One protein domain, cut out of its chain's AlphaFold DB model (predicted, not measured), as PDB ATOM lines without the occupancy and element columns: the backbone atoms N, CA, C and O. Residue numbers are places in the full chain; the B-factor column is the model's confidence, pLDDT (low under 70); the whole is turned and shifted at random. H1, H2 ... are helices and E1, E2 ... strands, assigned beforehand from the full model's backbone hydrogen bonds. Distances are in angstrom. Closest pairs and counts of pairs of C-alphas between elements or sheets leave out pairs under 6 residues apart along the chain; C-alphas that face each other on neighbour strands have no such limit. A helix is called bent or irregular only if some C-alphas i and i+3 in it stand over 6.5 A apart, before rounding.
ATOM      1  N   TYR A 468     -17.243  56.346  12.048       68.31
ATOM      2  CA  TYR A 468     -16.332  55.201  11.927       68.31
ATOM      3  C   TYR A 468     -16.867  54.126  10.988       68.31
ATOM      4  O   TYR A 468     -18.060  53.805  11.009       68.31
ATOM      5  N   TRP A 469     -15.955  53.506  10.237       76.56
ATOM      6  CA  TRP A 469     -16.218  52.306   9.440       76.56
ATOM      7  C   TRP A 469     -15.406  51.135   9.959       76.56
ATOM      8  O   TRP A 469     -14.218  51.291  10.216       76.56
ATOM      9  N   ASN A 470     -16.062  49.981  10.116       76.75
ATOM     10  CA  ASN A 470     -15.464  48.764  10.668       76.75
ATOM     11  C   ASN A 470     -15.881  47.501   9.883       76.75
ATOM     12  O   ASN A 470     -16.735  46.741  10.345       76.75
ATOM     13  N   PRO A 471     -15.372  47.299   8.659       79.44
ATOM     14  CA  PRO A 471     -15.422  46.022   7.963       79.44
ATOM     15  C   PRO A 471     -14.657  44.942   8.724       79.44
ATOM     16  O   PRO A 471     -13.671  45.196   9.416       79.44
ATOM     17  N   VAL A 472     -15.121  43.710   8.553       74.56
ATOM     18  CA  VAL A 472     -14.550  42.535   9.201       74.56
ATOM     19  C   VAL A 472     -14.287  41.503   8.124       74.56
ATOM     20  O   VAL A 472     -15.195  41.128   7.384       74.56
ATOM     21  N   GLU A 473     -13.047  41.042   8.014       78.44
ATOM     22  CA  GLU A 473     -12.722  40.004   7.039       78.44
ATOM     23  C   GLU A 473     -13.405  38.686   7.452       78.44
ATOM     24  O   GLU A 473     -13.423  38.305   8.622       78.44
ATOM     25  N   LYS A 474     -14.070  38.012   6.511       72.69
ATOM     26  CA  LYS A 474     -15.025  36.941   6.826       72.69
ATOM     27  C   LYS A 474     -14.350  35.687   7.391       72.69
ATOM     28  O   LYS A 474     -14.958  35.039   8.249       72.69
ATOM     29  N   LEU A 475     -13.167  35.330   6.890       66.44
ATOM     30  CA  LEU A 475     -12.463  34.088   7.221       66.44
ATOM     31  C   LEU A 475     -11.731  34.199   8.561       66.44
ATOM     32  O   LEU A 475     -12.012  33.436   9.483       66.44
ATOM     33  N   SER A 476     -10.860  35.192   8.690       74.12
ATOM     34  CA  SER A 476     -10.050  35.476   9.880       74.12
ATOM     35  C   SER A 476     -10.822  36.199  10.977       74.12
ATOM     36  O   SER A 476     -10.396  36.213  12.131       74.12
ATOM     37  N   ARG A 477     -11.960  36.821  10.632       77.62
ATOM     38  CA  ARG A 477     -12.697  37.742  11.509       77.62
ATOM     39  C   ARG A 477     -11.875  38.967  11.920       77.62
ATOM     40  O   ARG A 477     -12.224  39.595  12.919       77.62
ATOM     41  N   TYR A 478     -10.839  39.322  11.156       80.81
ATOM     42  CA  TYR A 478      -9.985  40.478  11.423       80.81
ATOM     43  C   TYR A 478     -10.770  41.787  11.262       80.81
ATOM     44  O   TYR A 478     -11.257  42.069  10.161       80.81
ATOM     45  N   PRO A 479     -10.955  42.572  12.341       80.44
ATOM     46  CA  PRO A 479     -11.626  43.859  12.254       80.44
ATOM     47  C   PRO A 479     -10.661  44.915  11.706       80.44
ATOM     48  O   PRO A 479      -9.529  45.029  12.173       80.44
ATOM     49  N   TYR A 480     -11.116  45.721  10.751       82.75
ATOM     50  CA  TYR A 480     -10.372  46.880  10.268       82.75
ATOM     51  C   TYR A 480     -11.216  48.131  10.475       82.75
ATOM     52  O   TYR A 480     -12.219  48.312   9.794       82.75
ATOM     53  N   ALA A 481     -10.822  48.995  11.414       84.38
ATOM     54  CA  ALA A 481     -11.577  50.194  11.758       84.38
ATOM     55  C   ALA A 481     -10.823  51.474  11.374       84.38
ATOM     56  O   ALA A 481      -9.634  51.600  11.657       84.38
ATOM     57  N   ARG A 482     -11.520  52.450  10.774       85.31
ATOM     58  CA  ARG A 482     -10.960  53.787  10.508       85.31
ATOM     59  C   ARG A 482     -11.970  54.901  10.783       85.31
ATOM     60  O   ARG A 482     -13.153  54.767  10.466       85.31
ATOM     61  N   ALA A 483     -11.477  55.992  11.370       85.19
ATOM     62  CA  ALA A 483     -12.234  57.214  11.627       85.19
ATOM     63  C   ALA A 483     -12.219  58.139  10.404       85.19
ATOM     64  O   ALA A 483     -11.168  58.343   9.788       85.19
ATOM     65  N   TYR A 484     -13.361  58.747  10.091       82.25
ATOM     66  CA  TYR A 484     -13.495  59.771   9.061       82.25
ATOM     67  C   TYR A 484     -14.226  60.997   9.610       82.25
ATOM     68  O   TYR A 484     -15.149  60.893  10.417       82.25
ATOM     69  N   SER A 485     -13.833  62.181   9.140       81.44
ATOM     70  CA  SER A 485     -14.478  63.445   9.511       81.44
ATOM     71  C   SER A 485     -15.857  63.642   8.866       81.44
ATOM     72  O   SER A 485     -16.585  64.541   9.275       81.44
ATOM     73  N   SER A 486     -16.209  62.869   7.827       82.25
ATOM     74  CA  SER A 486     -17.525  62.927   7.173       82.25
ATOM     75  C   SER A 486     -17.846  61.694   6.312       82.25
ATOM     76  O   SER A 486     -16.978  61.142   5.629       82.25
ATOM     77  N   GLN A 487     -19.127  61.310   6.267       79.69
ATOM     78  CA  GLN A 487     -19.698  60.288   5.374       79.69
ATOM     79  C   GLN A 487     -19.854  60.774   3.921       79.69
ATOM     80  O   GLN A 487     -20.955  60.873   3.378       79.69
ATOM     81  N   THR A 488     -18.746  61.092   3.253       85.12
ATOM     82  CA  THR A 488     -18.782  61.381   1.809       85.12
ATOM     83  C   THR A 488     -18.459  60.128   0.989       85.12
ATOM     84  O   THR A 488     -17.611  59.337   1.403       85.12
ATOM     85  N   PRO A 489     -19.043  59.947  -0.214       76.25
ATOM     86  CA  PRO A 489     -18.661  58.855  -1.119       76.25
ATOM     87  C   PRO A 489     -17.157  58.815  -1.434       76.25
ATOM     88  O   PRO A 489     -16.594  57.750  -1.667       76.25
ATOM     89  N   SER A 490     -16.490  59.975  -1.402       78.94
ATOM     90  CA  SER A 490     -15.038  60.085  -1.574       78.94
ATOM     91  C   SER A 490     -14.273  59.425  -0.423       78.94
ATOM     92  O   SER A 490     -13.384  58.612  -0.667       78.94
ATOM     93  N   ALA A 491     -14.665  59.700   0.829       84.25
ATOM     94  CA  ALA A 491     -14.085  59.031   1.991       84.25
ATOM     95  C   ALA A 491     -14.260  57.506   1.880       84.25
ATOM     96  O   ALA A 491     -13.311  56.763   2.121       84.25
ATOM     97  N   VAL A 492     -15.432  57.054   1.413       82.19
ATOM     98  CA  VAL A 492     -15.773  55.631   1.260       82.19
ATOM     99  C   VAL A 492     -14.888  54.947   0.233       82.19
ATOM    100  O   VAL A 492     -14.334  53.881   0.498       82.19
ATOM    101  N   ASN A 493     -14.719  55.572  -0.928       79.62
ATOM    102  CA  ASN A 493     -13.828  55.049  -1.953       79.62
ATOM    103  C   ASN A 493     -12.385  54.977  -1.455       79.62
ATOM    104  O   ASN A 493     -11.739  53.954  -1.657       79.62
ATOM    105  N   ASN A 494     -11.895  56.013  -0.770       83.31
ATOM    106  CA  ASN A 494     -10.535  56.011  -0.228       83.31
ATOM    107  C   ASN A 494     -10.330  54.873   0.779       83.31
ATOM    108  O   ASN A 494      -9.309  54.191   0.737       83.31
ATOM    109  N   PHE A 495     -11.331  54.615   1.623       87.00
ATOM    110  CA  PHE A 495     -11.315  53.496   2.555       87.00
ATOM    111  C   PHE A 495     -11.290  52.133   1.866       87.00
ATOM    112  O   PHE A 495     -10.514  51.267   2.253       87.00
ATOM    113  N   ILE A 496     -12.120  51.929   0.838       82.38
ATOM    114  CA  ILE A 496     -12.146  50.665   0.089       82.38
ATOM    115  C   ILE A 496     -10.828  50.453  -0.656       82.38
ATOM    116  O   ILE A 496     -10.324  49.333  -0.669       82.38
ATOM    117  N   ILE A 497     -10.273  51.502  -1.270       83.31
ATOM    118  CA  ILE A 497      -8.980  51.441  -1.962       83.31
ATOM    119  C   ILE A 497      -7.889  51.018  -0.981       83.31
ATOM    120  O   ILE A 497      -7.118  50.109  -1.283       83.31
ATOM    121  N   GLU A 498      -7.860  51.626   0.202       85.56
ATOM    122  CA  GLU A 498      -6.927  51.249   1.257       85.56
ATOM    123  C   GLU A 498      -7.137  49.796   1.700       85.56
ATOM    124  O   GLU A 498      -6.189  49.016   1.714       85.56
ATOM    125  N   LEU A 499      -8.374  49.387   1.974       85.56
ATOM    126  CA  LEU A 499      -8.677  48.023   2.399       85.56
ATOM    127  C   LEU A 499      -8.274  46.991   1.337       85.56
ATOM    128  O   LEU A 499      -7.668  45.975   1.664       85.56
ATOM    129  N   CYS A 500      -8.532  47.282   0.060       83.56
ATOM    130  CA  CYS A 500      -8.102  46.441  -1.057       83.56
ATOM    131  C   CYS A 500      -6.579  46.423  -1.217       83.56
ATOM    132  O   CYS A 500      -6.033  45.415  -1.657       83.56
ATOM    133  N   SER A 501      -5.888  47.512  -0.868       82.19
ATOM    134  CA  SER A 501      -4.423  47.550  -0.883       82.19
ATOM    135  C   SER A 501      -3.802  46.691   0.222       82.19
ATOM    136  O   SER A 501      -2.720  46.150   0.018       82.19
ATOM    137  N   ILE A 502      -4.499  46.526   1.352       81.12
ATOM    138  CA  ILE A 502      -4.029  45.729   2.493       81.12
ATOM    139  C   ILE A 502      -4.402  44.247   2.322       81.12
ATOM    140  O   ILE A 502      -3.560  43.380   2.534       81.12
ATOM    141  N   PHE A 503      -5.644  43.944   1.927       81.25
ATOM    142  CA  PHE A 503      -6.195  42.578   1.956       81.25
ATOM    143  C   PHE A 503      -6.538  41.990   0.577       81.25
ATOM    144  O   PHE A 503      -6.996  40.852   0.487       81.25
ATOM    145  N   GLY A 504      -6.349  42.745  -0.509       81.62
ATOM    146  CA  GLY A 504      -6.848  42.373  -1.835       81.62
ATOM    147  C   GLY A 504      -8.356  42.615  -1.998       81.62
ATOM    148  O   GLY A 504      -9.032  43.120  -1.106       81.62
ATOM    149  N   VAL A 505      -8.907  42.291  -3.176       78.75
ATOM    150  CA  VAL A 505     -10.322  42.563  -3.503       78.75
ATOM    151  C   VAL A 505     -11.240  41.521  -2.836       78.75
ATOM    152  O   VAL A 505     -11.189  40.347  -3.214       78.75
ATOM    153  N   PRO A 506     -12.119  41.905  -1.888       71.38
ATOM    154  CA  PRO A 506     -12.909  40.942  -1.122       71.38
ATOM    155  C   PRO A 506     -14.089  40.350  -1.916       71.38
ATOM    156  O   PRO A 506     -14.742  41.030  -2.713       71.38
ATOM    157  N   LYS A 507     -14.438  39.086  -1.625       56.69
ATOM    158  CA  LYS A 507     -15.717  38.450  -2.010       56.69
ATOM    159  C   LYS A 507     -16.662  38.470  -0.792       56.69
ATOM    160  O   LYS A 507     -16.374  37.849   0.224       56.69
ATOM    161  N   LEU A 508     -17.765  39.220  -0.863       53.88
ATOM    162  CA  LEU A 508     -18.530  39.684   0.317       53.88
ATOM    163  C   LEU A 508     -19.429  38.634   1.022       53.88
ATOM    164  O   LEU A 508     -20.049  37.788   0.374       53.88
ATOM    165  N   GLY A 509     -19.562  38.759   2.359       49.25
ATOM    166  CA  GLY A 509     -20.474  38.020   3.265       49.25
ATOM    167  C   GLY A 509     -20.788  38.793   4.576       49.25
ATOM    168  O   GLY A 509     -20.311  39.900   4.732       49.25
ATOM    169  N   GLN A 510     -21.637  38.254   5.472       46.03
ATOM    170  CA  GLN A 510     -22.342  38.973   6.572       46.03
ATOM    171  C   GLN A 510     -21.513  39.375   7.834       46.03
ATOM    172  O   GLN A 510     -20.832  38.522   8.412       46.03
ATOM    173  N   ASP A 511     -21.734  40.605   8.354       58.31
ATOM    174  CA  ASP A 511     -20.903  41.296   9.386       58.31
ATOM    175  C   ASP A 511     -21.581  41.638  10.744       58.31
ATOM    176  O   ASP A 511     -20.940  42.122  11.682       58.31
ATOM    177  N   GLU A 512     -22.882  41.385  10.918       54.25
ATOM    178  CA  GLU A 512     -23.669  41.954  12.034       54.25
ATOM    179  C   GLU A 512     -23.242  41.473  13.444       54.25
ATOM    180  O   GLU A 512     -23.310  42.216  14.430       54.25
ATOM    181  N   ASN A 513     -22.723  40.245  13.549       57.34
ATOM    182  CA  ASN A 513     -22.302  39.651  14.822       57.34
ATOM    183  C   ASN A 513     -21.046  40.310  15.419       57.34
ATOM    184  O   ASN A 513     -20.894  40.344  16.644       57.34
ATOM    185  N   MET A 514     -20.154  40.859  14.591       61.47
ATOM    186  CA  MET A 514     -18.923  41.486  15.087       61.47
ATOM    187  C   MET A 514     -19.181  42.907  15.589       61.47
ATOM    188  O   MET A 514     -18.727  43.271  16.672       61.47
ATOM    189  N   ASN A 515     -20.040  43.657  14.893       57.88
ATOM    190  CA  ASN A 515     -20.539  44.951  15.369       57.88
ATOM    191  C   ASN A 515     -21.211  44.836  16.742       57.88
ATOM    192  O   ASN A 515     -21.204  45.779  17.534       57.88
ATOM    193  N   ARG A 516     -21.811  43.680  17.045       65.31
ATOM    194  CA  ARG A 516     -22.330  43.374  18.378       65.31
ATOM    195  C   ARG A 516     -21.191  43.220  19.395       65.31
ATOM    196  O   ARG A 516     -21.242  43.852  20.442       65.31
ATOM    197  N   ARG A 517     -20.160  42.428  19.087       64.94
ATOM    198  CA  ARG A 517     -19.011  42.192  19.984       64.94
ATOM    199  C   ARG A 517     -18.236  43.467  20.301       64.94
ATOM    200  O   ARG A 517     -17.988  43.713  21.474       64.94
ATOM    201  N   VAL A 518     -17.954  44.305  19.305       65.38
ATOM    202  CA  VAL A 518     -17.260  45.593  19.499       65.38
ATOM    203  C   VAL A 518     -18.065  46.512  20.424       65.38
ATOM    204  O   VAL A 518     -17.525  47.026  21.401       65.38
ATOM    205  N   ARG A 519     -19.385  46.621  20.205       70.31
ATOM    206  CA  ARG A 519     -20.284  47.417  21.062       70.31
ATOM    207  C   ARG A 519     -20.318  46.960  22.520       70.31
ATOM    208  O   ARG A 519     -20.495  47.795  23.399       70.31
ATOM    209  N   TYR A 520     -20.177  45.662  22.783       72.19
ATOM    210  CA  TYR A 520     -20.169  45.131  24.151       72.19
ATOM    211  C   TYR A 520     -18.767  45.018  24.762       72.19
ATOM    212  O   TYR A 520     -18.663  44.929  25.984       72.19
ATOM    213  N   GLY A 521     -17.715  44.988  23.942       72.19
ATOM    214  CA  GLY A 521     -16.320  44.923  24.375       72.19
ATOM    215  C   GLY A 521     -15.803  46.278  24.844       72.19
ATOM    216  O   GLY A 521     -15.297  46.367  25.954       72.19
ATOM    217  N   LEU A 522     -16.038  47.334  24.060       69.38
ATOM    218  CA  LEU A 522     -15.532  48.686  24.334       69.38
ATOM    219  C   LEU A 522     -15.928  49.242  25.712       69.38
ATOM    220  O   LEU A 522     -15.048  49.668  26.452       69.38
ATOM    221  N   PRO A 523     -17.204  49.182  26.144       72.44
ATOM    222  CA  PRO A 523     -17.564  49.644  27.485       72.44
ATOM    223  C   PRO A 523     -16.943  48.799  28.605       72.44
ATOM    224  O   PRO A 523     -16.824  49.266  29.733       72.44
ATOM    225  N   LYS A 524     -16.573  47.542  28.321       70.69
ATOM    226  CA  LYS A 524     -15.925  46.661  29.303       70.69
ATOM    227  C   LYS A 524     -14.431  46.934  29.424       70.69
ATOM    228  O   LYS A 524     -13.908  46.783  30.521       70.69
ATOM    229  N   THR A 525     -13.765  47.303  28.331       69.69
ATOM    230  CA  THR A 525     -12.328  47.604  28.325       69.69
ATOM    231  C   THR A 525     -12.033  49.049  28.721       69.69
ATOM    232  O   THR A 525     -11.117  49.270  29.506       69.69
ATOM    233  N   CYS A 526     -12.832  50.018  28.272       70.06
ATOM    234  CA  CYS A 526     -12.618  51.441  28.575       70.06
ATOM    235  C   CYS A 526     -13.330  51.913  29.861       70.06
ATOM    236  O   CYS A 526     -13.022  52.966  30.415       70.06
ATOM    237  N   GLY A 527     -14.302  51.149  30.372       78.25
ATOM    238  CA  GLY A 527     -15.139  51.581  31.492       78.25
ATOM    239  C   GLY A 527     -16.051  52.762  31.119       78.25
ATOM    240  O   GLY A 527     -16.582  52.825  30.013       78.25
ATOM    241  N   HIS A 528     -16.278  53.695  32.054       75.25
ATOM    242  CA  HIS A 528     -17.108  54.889  31.813       75.25
ATOM    243  C   HIS A 528     -16.371  56.019  31.082       75.25
ATOM    244  O   HIS A 528     -17.031  56.920  30.564       75.25
ATOM    245  N   ASN A 529     -15.034  55.986  31.045       73.75
ATOM    246  CA  ASN A 529     -14.240  56.965  30.316       73.75
ATOM    247  C   ASN A 529     -13.914  56.406  28.926       73.75
ATOM    248  O   ASN A 529     -13.202  55.420  28.803       73.75
ATOM    249  N   MET A 530     -14.469  57.023  27.885       73.50
ATOM    250  CA  MET A 530     -14.244  56.611  26.495       73.50
ATOM    251  C   MET A 530     -13.064  57.351  25.848       73.50
ATOM    252  O   MET A 530     -12.853  57.205  24.650       73.50
ATOM    253  N   GLU A 531     -12.290  58.145  26.588       77.94
ATOM    254  CA  GLU A 531     -11.027  58.692  26.076       77.94
ATOM    255  C   GLU A 531     -10.015  57.557  25.840       77.94
ATOM    256  O   GLU A 531      -9.805  56.718  26.710       77.94
ATOM    257  N   GLY A 532      -9.408  57.502  24.647       64.75
ATOM    258  CA  GLY A 532      -8.397  56.486  24.304       64.75
ATOM    259  C   GLY A 532      -8.948  55.113  23.899       64.75
ATOM    260  O   GLY A 532      -8.200  54.146  23.813       64.75
ATOM    261  N   TRP A 533     -10.249  55.001  23.614       66.38
ATOM    262  CA  TRP A 533     -10.892  53.723  23.274       66.38
ATOM    263  C   TRP A 533     -10.304  52.994  22.051       66.38
ATOM    264  O   TRP A 533     -10.486  51.785  21.902       66.38
ATOM    265  N   GLU A 534      -9.595  53.718  21.191       57.38
ATOM    266  CA  GLU A 534      -8.885  53.212  20.015       57.38
ATOM    267  C   GLU A 534      -7.809  52.178  20.395       57.38
ATOM    268  O   GLU A 534      -7.597  51.211  19.664       57.38
ATOM    269  N   GLU A 535      -7.200  52.318  21.577       63.00
ATOM    270  CA  GLU A 535      -6.155  51.421  22.087       63.00
ATOM    271  C   GLU A 535      -6.720  50.094  22.636       63.00
ATOM    272  O   GLU A 535      -5.996  49.116  22.810       63.00
ATOM    273  N   ALA A 536      -8.035  50.019  22.872       61.12
ATOM    274  CA  ALA A 536      -8.684  48.944  23.623       61.12
ATOM    275  C   ALA A 536      -9.299  47.814  22.761       61.12
ATOM    276  O   ALA A 536     -10.092  47.012  23.263       61.12
ATOM    277  N   LEU A 537      -8.985  47.749  21.461       58.19
ATOM    278  CA  LEU A 537      -9.675  46.906  20.466       58.19
ATOM    279  C   LEU A 537      -9.108  45.478  20.248       58.19
ATOM    280  O   LEU A 537      -9.537  44.802  19.313       58.19
ATOM    281  N   LEU A 538      -8.202  44.965  21.088       55.91
ATOM    282  CA  LEU A 538      -7.521  43.673  20.851       55.91
ATOM    283  C   LEU A 538      -8.099  42.493  21.681       55.91
ATOM    284  O   LEU A 538      -8.257  42.640  22.893       55.91
ATOM    285  N   PRO A 539      -8.402  41.316  21.078       51.72
ATOM    286  CA  PRO A 539      -8.906  40.139  21.804       51.72
ATOM    287  C   PRO A 539      -7.965  38.909  21.828       51.72
ATOM    288  O   PRO A 539      -7.095  38.739  20.979       51.72
ATOM    289  N   THR A 540      -8.231  38.017  22.795       46.03
ATOM    290  CA  THR A 540      -7.476  36.814  23.217       46.03
ATOM    291  C   THR A 540      -8.051  35.479  22.701       46.03
ATOM    292  O   THR A 540      -9.274  35.304  22.723       46.03
ATOM    293  N   GLY A 541      -7.189  34.499  22.377       53.34
ATOM    294  CA  GLY A 541      -7.507  33.053  22.293       53.34
ATOM    295  C   GLY A 541      -6.923  32.327  21.071       53.34
ATOM    296  O   GLY A 541      -6.349  31.260  21.211       53.34
ATOM    297  N   TYR A 542      -7.059  32.950  19.909       51.97
ATOM    298  CA  TYR A 542      -6.141  32.974  18.768       51.97
ATOM    299  C   TYR A 542      -6.444  34.328  18.141       51.97
ATOM    300  O   TYR A 542      -7.625  34.672  17.970       51.97
ATOM    301  N   SER A 543      -5.438  35.161  17.916       69.50
ATOM    302  CA  SER A 543      -5.710  36.511  17.438       69.50
ATOM    303  C   SER A 543      -6.269  36.436  16.010       69.50
ATOM    304  O   SER A 543      -5.869  35.600  15.202       69.50
ATOM    305  N   ALA A 544      -7.211  37.311  15.648       67.50
ATOM    306  CA  ALA A 544      -7.642  37.392  14.250       67.50
ATOM    307  C   ALA A 544      -6.447  37.689  13.317       67.50
ATOM    308  O   ALA A 544      -6.477  37.340  12.142       67.50
ATOM    309  N   ALA A 545      -5.387  38.299  13.867       69.56
ATOM    310  CA  ALA A 545      -4.097  38.469  13.218       69.56
ATOM    311  C   ALA A 545      -3.399  37.126  12.940       69.56
ATOM    312  O   ALA A 545      -2.965  36.915  11.816       69.56
ATOM    313  N   GLU A 546      -3.348  36.191  13.891       72.25
ATOM    314  CA  GLU A 546      -2.814  34.837  13.656       72.25
ATOM    315  C   GLU A 546      -3.550  34.113  12.534       72.25
ATOM    316  O   GLU A 546      -2.913  33.530  11.662       72.25
ATOM    317  N   LEU A 547      -4.882  34.188  12.513       64.00
ATOM    318  CA  LEU A 547      -5.686  33.578  11.448       64.00
ATOM    319  C   LEU A 547      -5.449  34.224  10.077       64.00
ATOM    320  O   LEU A 547      -5.598  33.563   9.054       64.00
ATOM    321  N   MET A 548      -5.118  35.515  10.051       73.88
ATOM    322  CA  MET A 548      -4.920  36.277   8.820       73.88
ATOM    323  C   MET A 548      -3.490  36.191   8.279       73.88
ATOM    324  O   MET A 548      -3.295  36.184   7.066       73.88
ATOM    325  N   PHE A 549      -2.500  36.125   9.165       77.38
ATOM    326  CA  PHE A 549      -1.082  36.230   8.820       77.38
ATOM    327  C   PHE A 549      -0.292  34.941   9.076       77.38
ATOM    328  O   PHE A 549       0.869  34.857   8.687       77.38
ATOM    329  N   GLY A 550      -0.896  33.927   9.705       65.12
ATOM    330  CA  GLY A 550      -0.258  32.634   9.973       65.12
ATOM    331  C   GLY A 550       0.866  32.683  11.013       65.12
ATOM    332  O   GLY A 550       1.599  31.708  11.162       65.12
ATOM    333  N   THR A 551       1.026  33.802  11.724       69.19
ATOM    334  CA  THR A 551       2.087  34.015  12.717       69.19
ATOM    335  C   THR A 551       1.520  34.588  14.010       69.19
ATOM    336  O   THR A 551       0.716  35.518  13.969       69.19
ATOM    337  N   GLU A 552       1.983  34.071  15.149       70.38
ATOM    338  CA  GLU A 552       1.653  34.573  16.486       70.38
ATOM    339  C   GLU A 552       2.218  35.986  16.683       70.38
ATOM    340  O   GLU A 552       3.434  36.199  16.648       70.38
ATOM    341  N   PHE A 553       1.339  36.976  16.858       64.94
ATOM    342  CA  PHE A 553       1.750  38.345  17.162       64.94
ATOM    343  C   PHE A 553       1.955  38.476  18.668       64.94
ATOM    344  O   PHE A 553       1.003  38.680  19.418       64.94
TER     345      PHE A 553
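This is residues 468 to 553 of the 636 residues of an uncharacterized protein of Smittium simulii (UniProt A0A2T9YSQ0). A narrow loop, residues 468 to 484, runs out and folds back through the middle of an open arrangement of helices, with H1 along one side of it, H2 and the short H3 on the other side, and H4 at the end where the loop turns. The contacts between helices are few: H2 and H3 meet, while H1 and H4 each touch no helix. The printed part has 86 residues, with one named strand and four named helices in the order E1, H1, H2, H3, H4, and its class is mostly helix. It is only just compact, close to loose, with a radius of gyration of the C-alphas of 14.0 A, and it spans 35 by 35 by 22 A.

Residues 468 to 481 hold no named element, and E1, residues 482 to 484, follows them. Residues 468 to 469 are paired with residues 482 to 483 of E1, antiparallel; E1 pairs with no named strand. A tight link of 4 residues joins E1 to H1, residues 489 to 503; their closest C-alphas, those of Tyr 484 and Ala 491, are 7.1 A apart. H2, residues 512 to 526, is apart from H1 and from E1. H2 touches H3, residues 533 to 536, with residues 522 to 526 alone; the closest C-alphas, those of Cys 526 and Trp 533, are 6.0 A apart. H4, residues 544 to 549, is apart from E1, H1, H2 and H3. In H1 and H4 every O i to N i+4 pair is within hydrogen-bond range; in H2 it is 9 of 11, and H3 is too short for such a pair.

E1 is 6.7 A long from first to last C-alpha. H1 runs 20.7 A from C-alpha 489 at (-18.661, 58.855, -1.119) to C-alpha 503. H2 begins with C-alpha 512 at (-23.669, 41.954, 12.034) and is 22.0 A long; it is neither bent nor irregular, but only just: C-alphas 520 and 523 are 6.2 A apart. H3 is 5.3 A long. H4 is 8.6 A long and ends with C-alpha 549 at (-1.082, 36.230, 8.820).

The two C-alphas farthest apart, those of Val 505 and His 528, are 38.0 A apart. The printed part has no cut, and no link is long; those from H1 to H2, H2 to H3 and H3 to H4 are short. The mean pLDDT of the printed part is 71.5. In this predicted model 34 printed residues are under 70, among them residues 507 to 518 and 532 to 545.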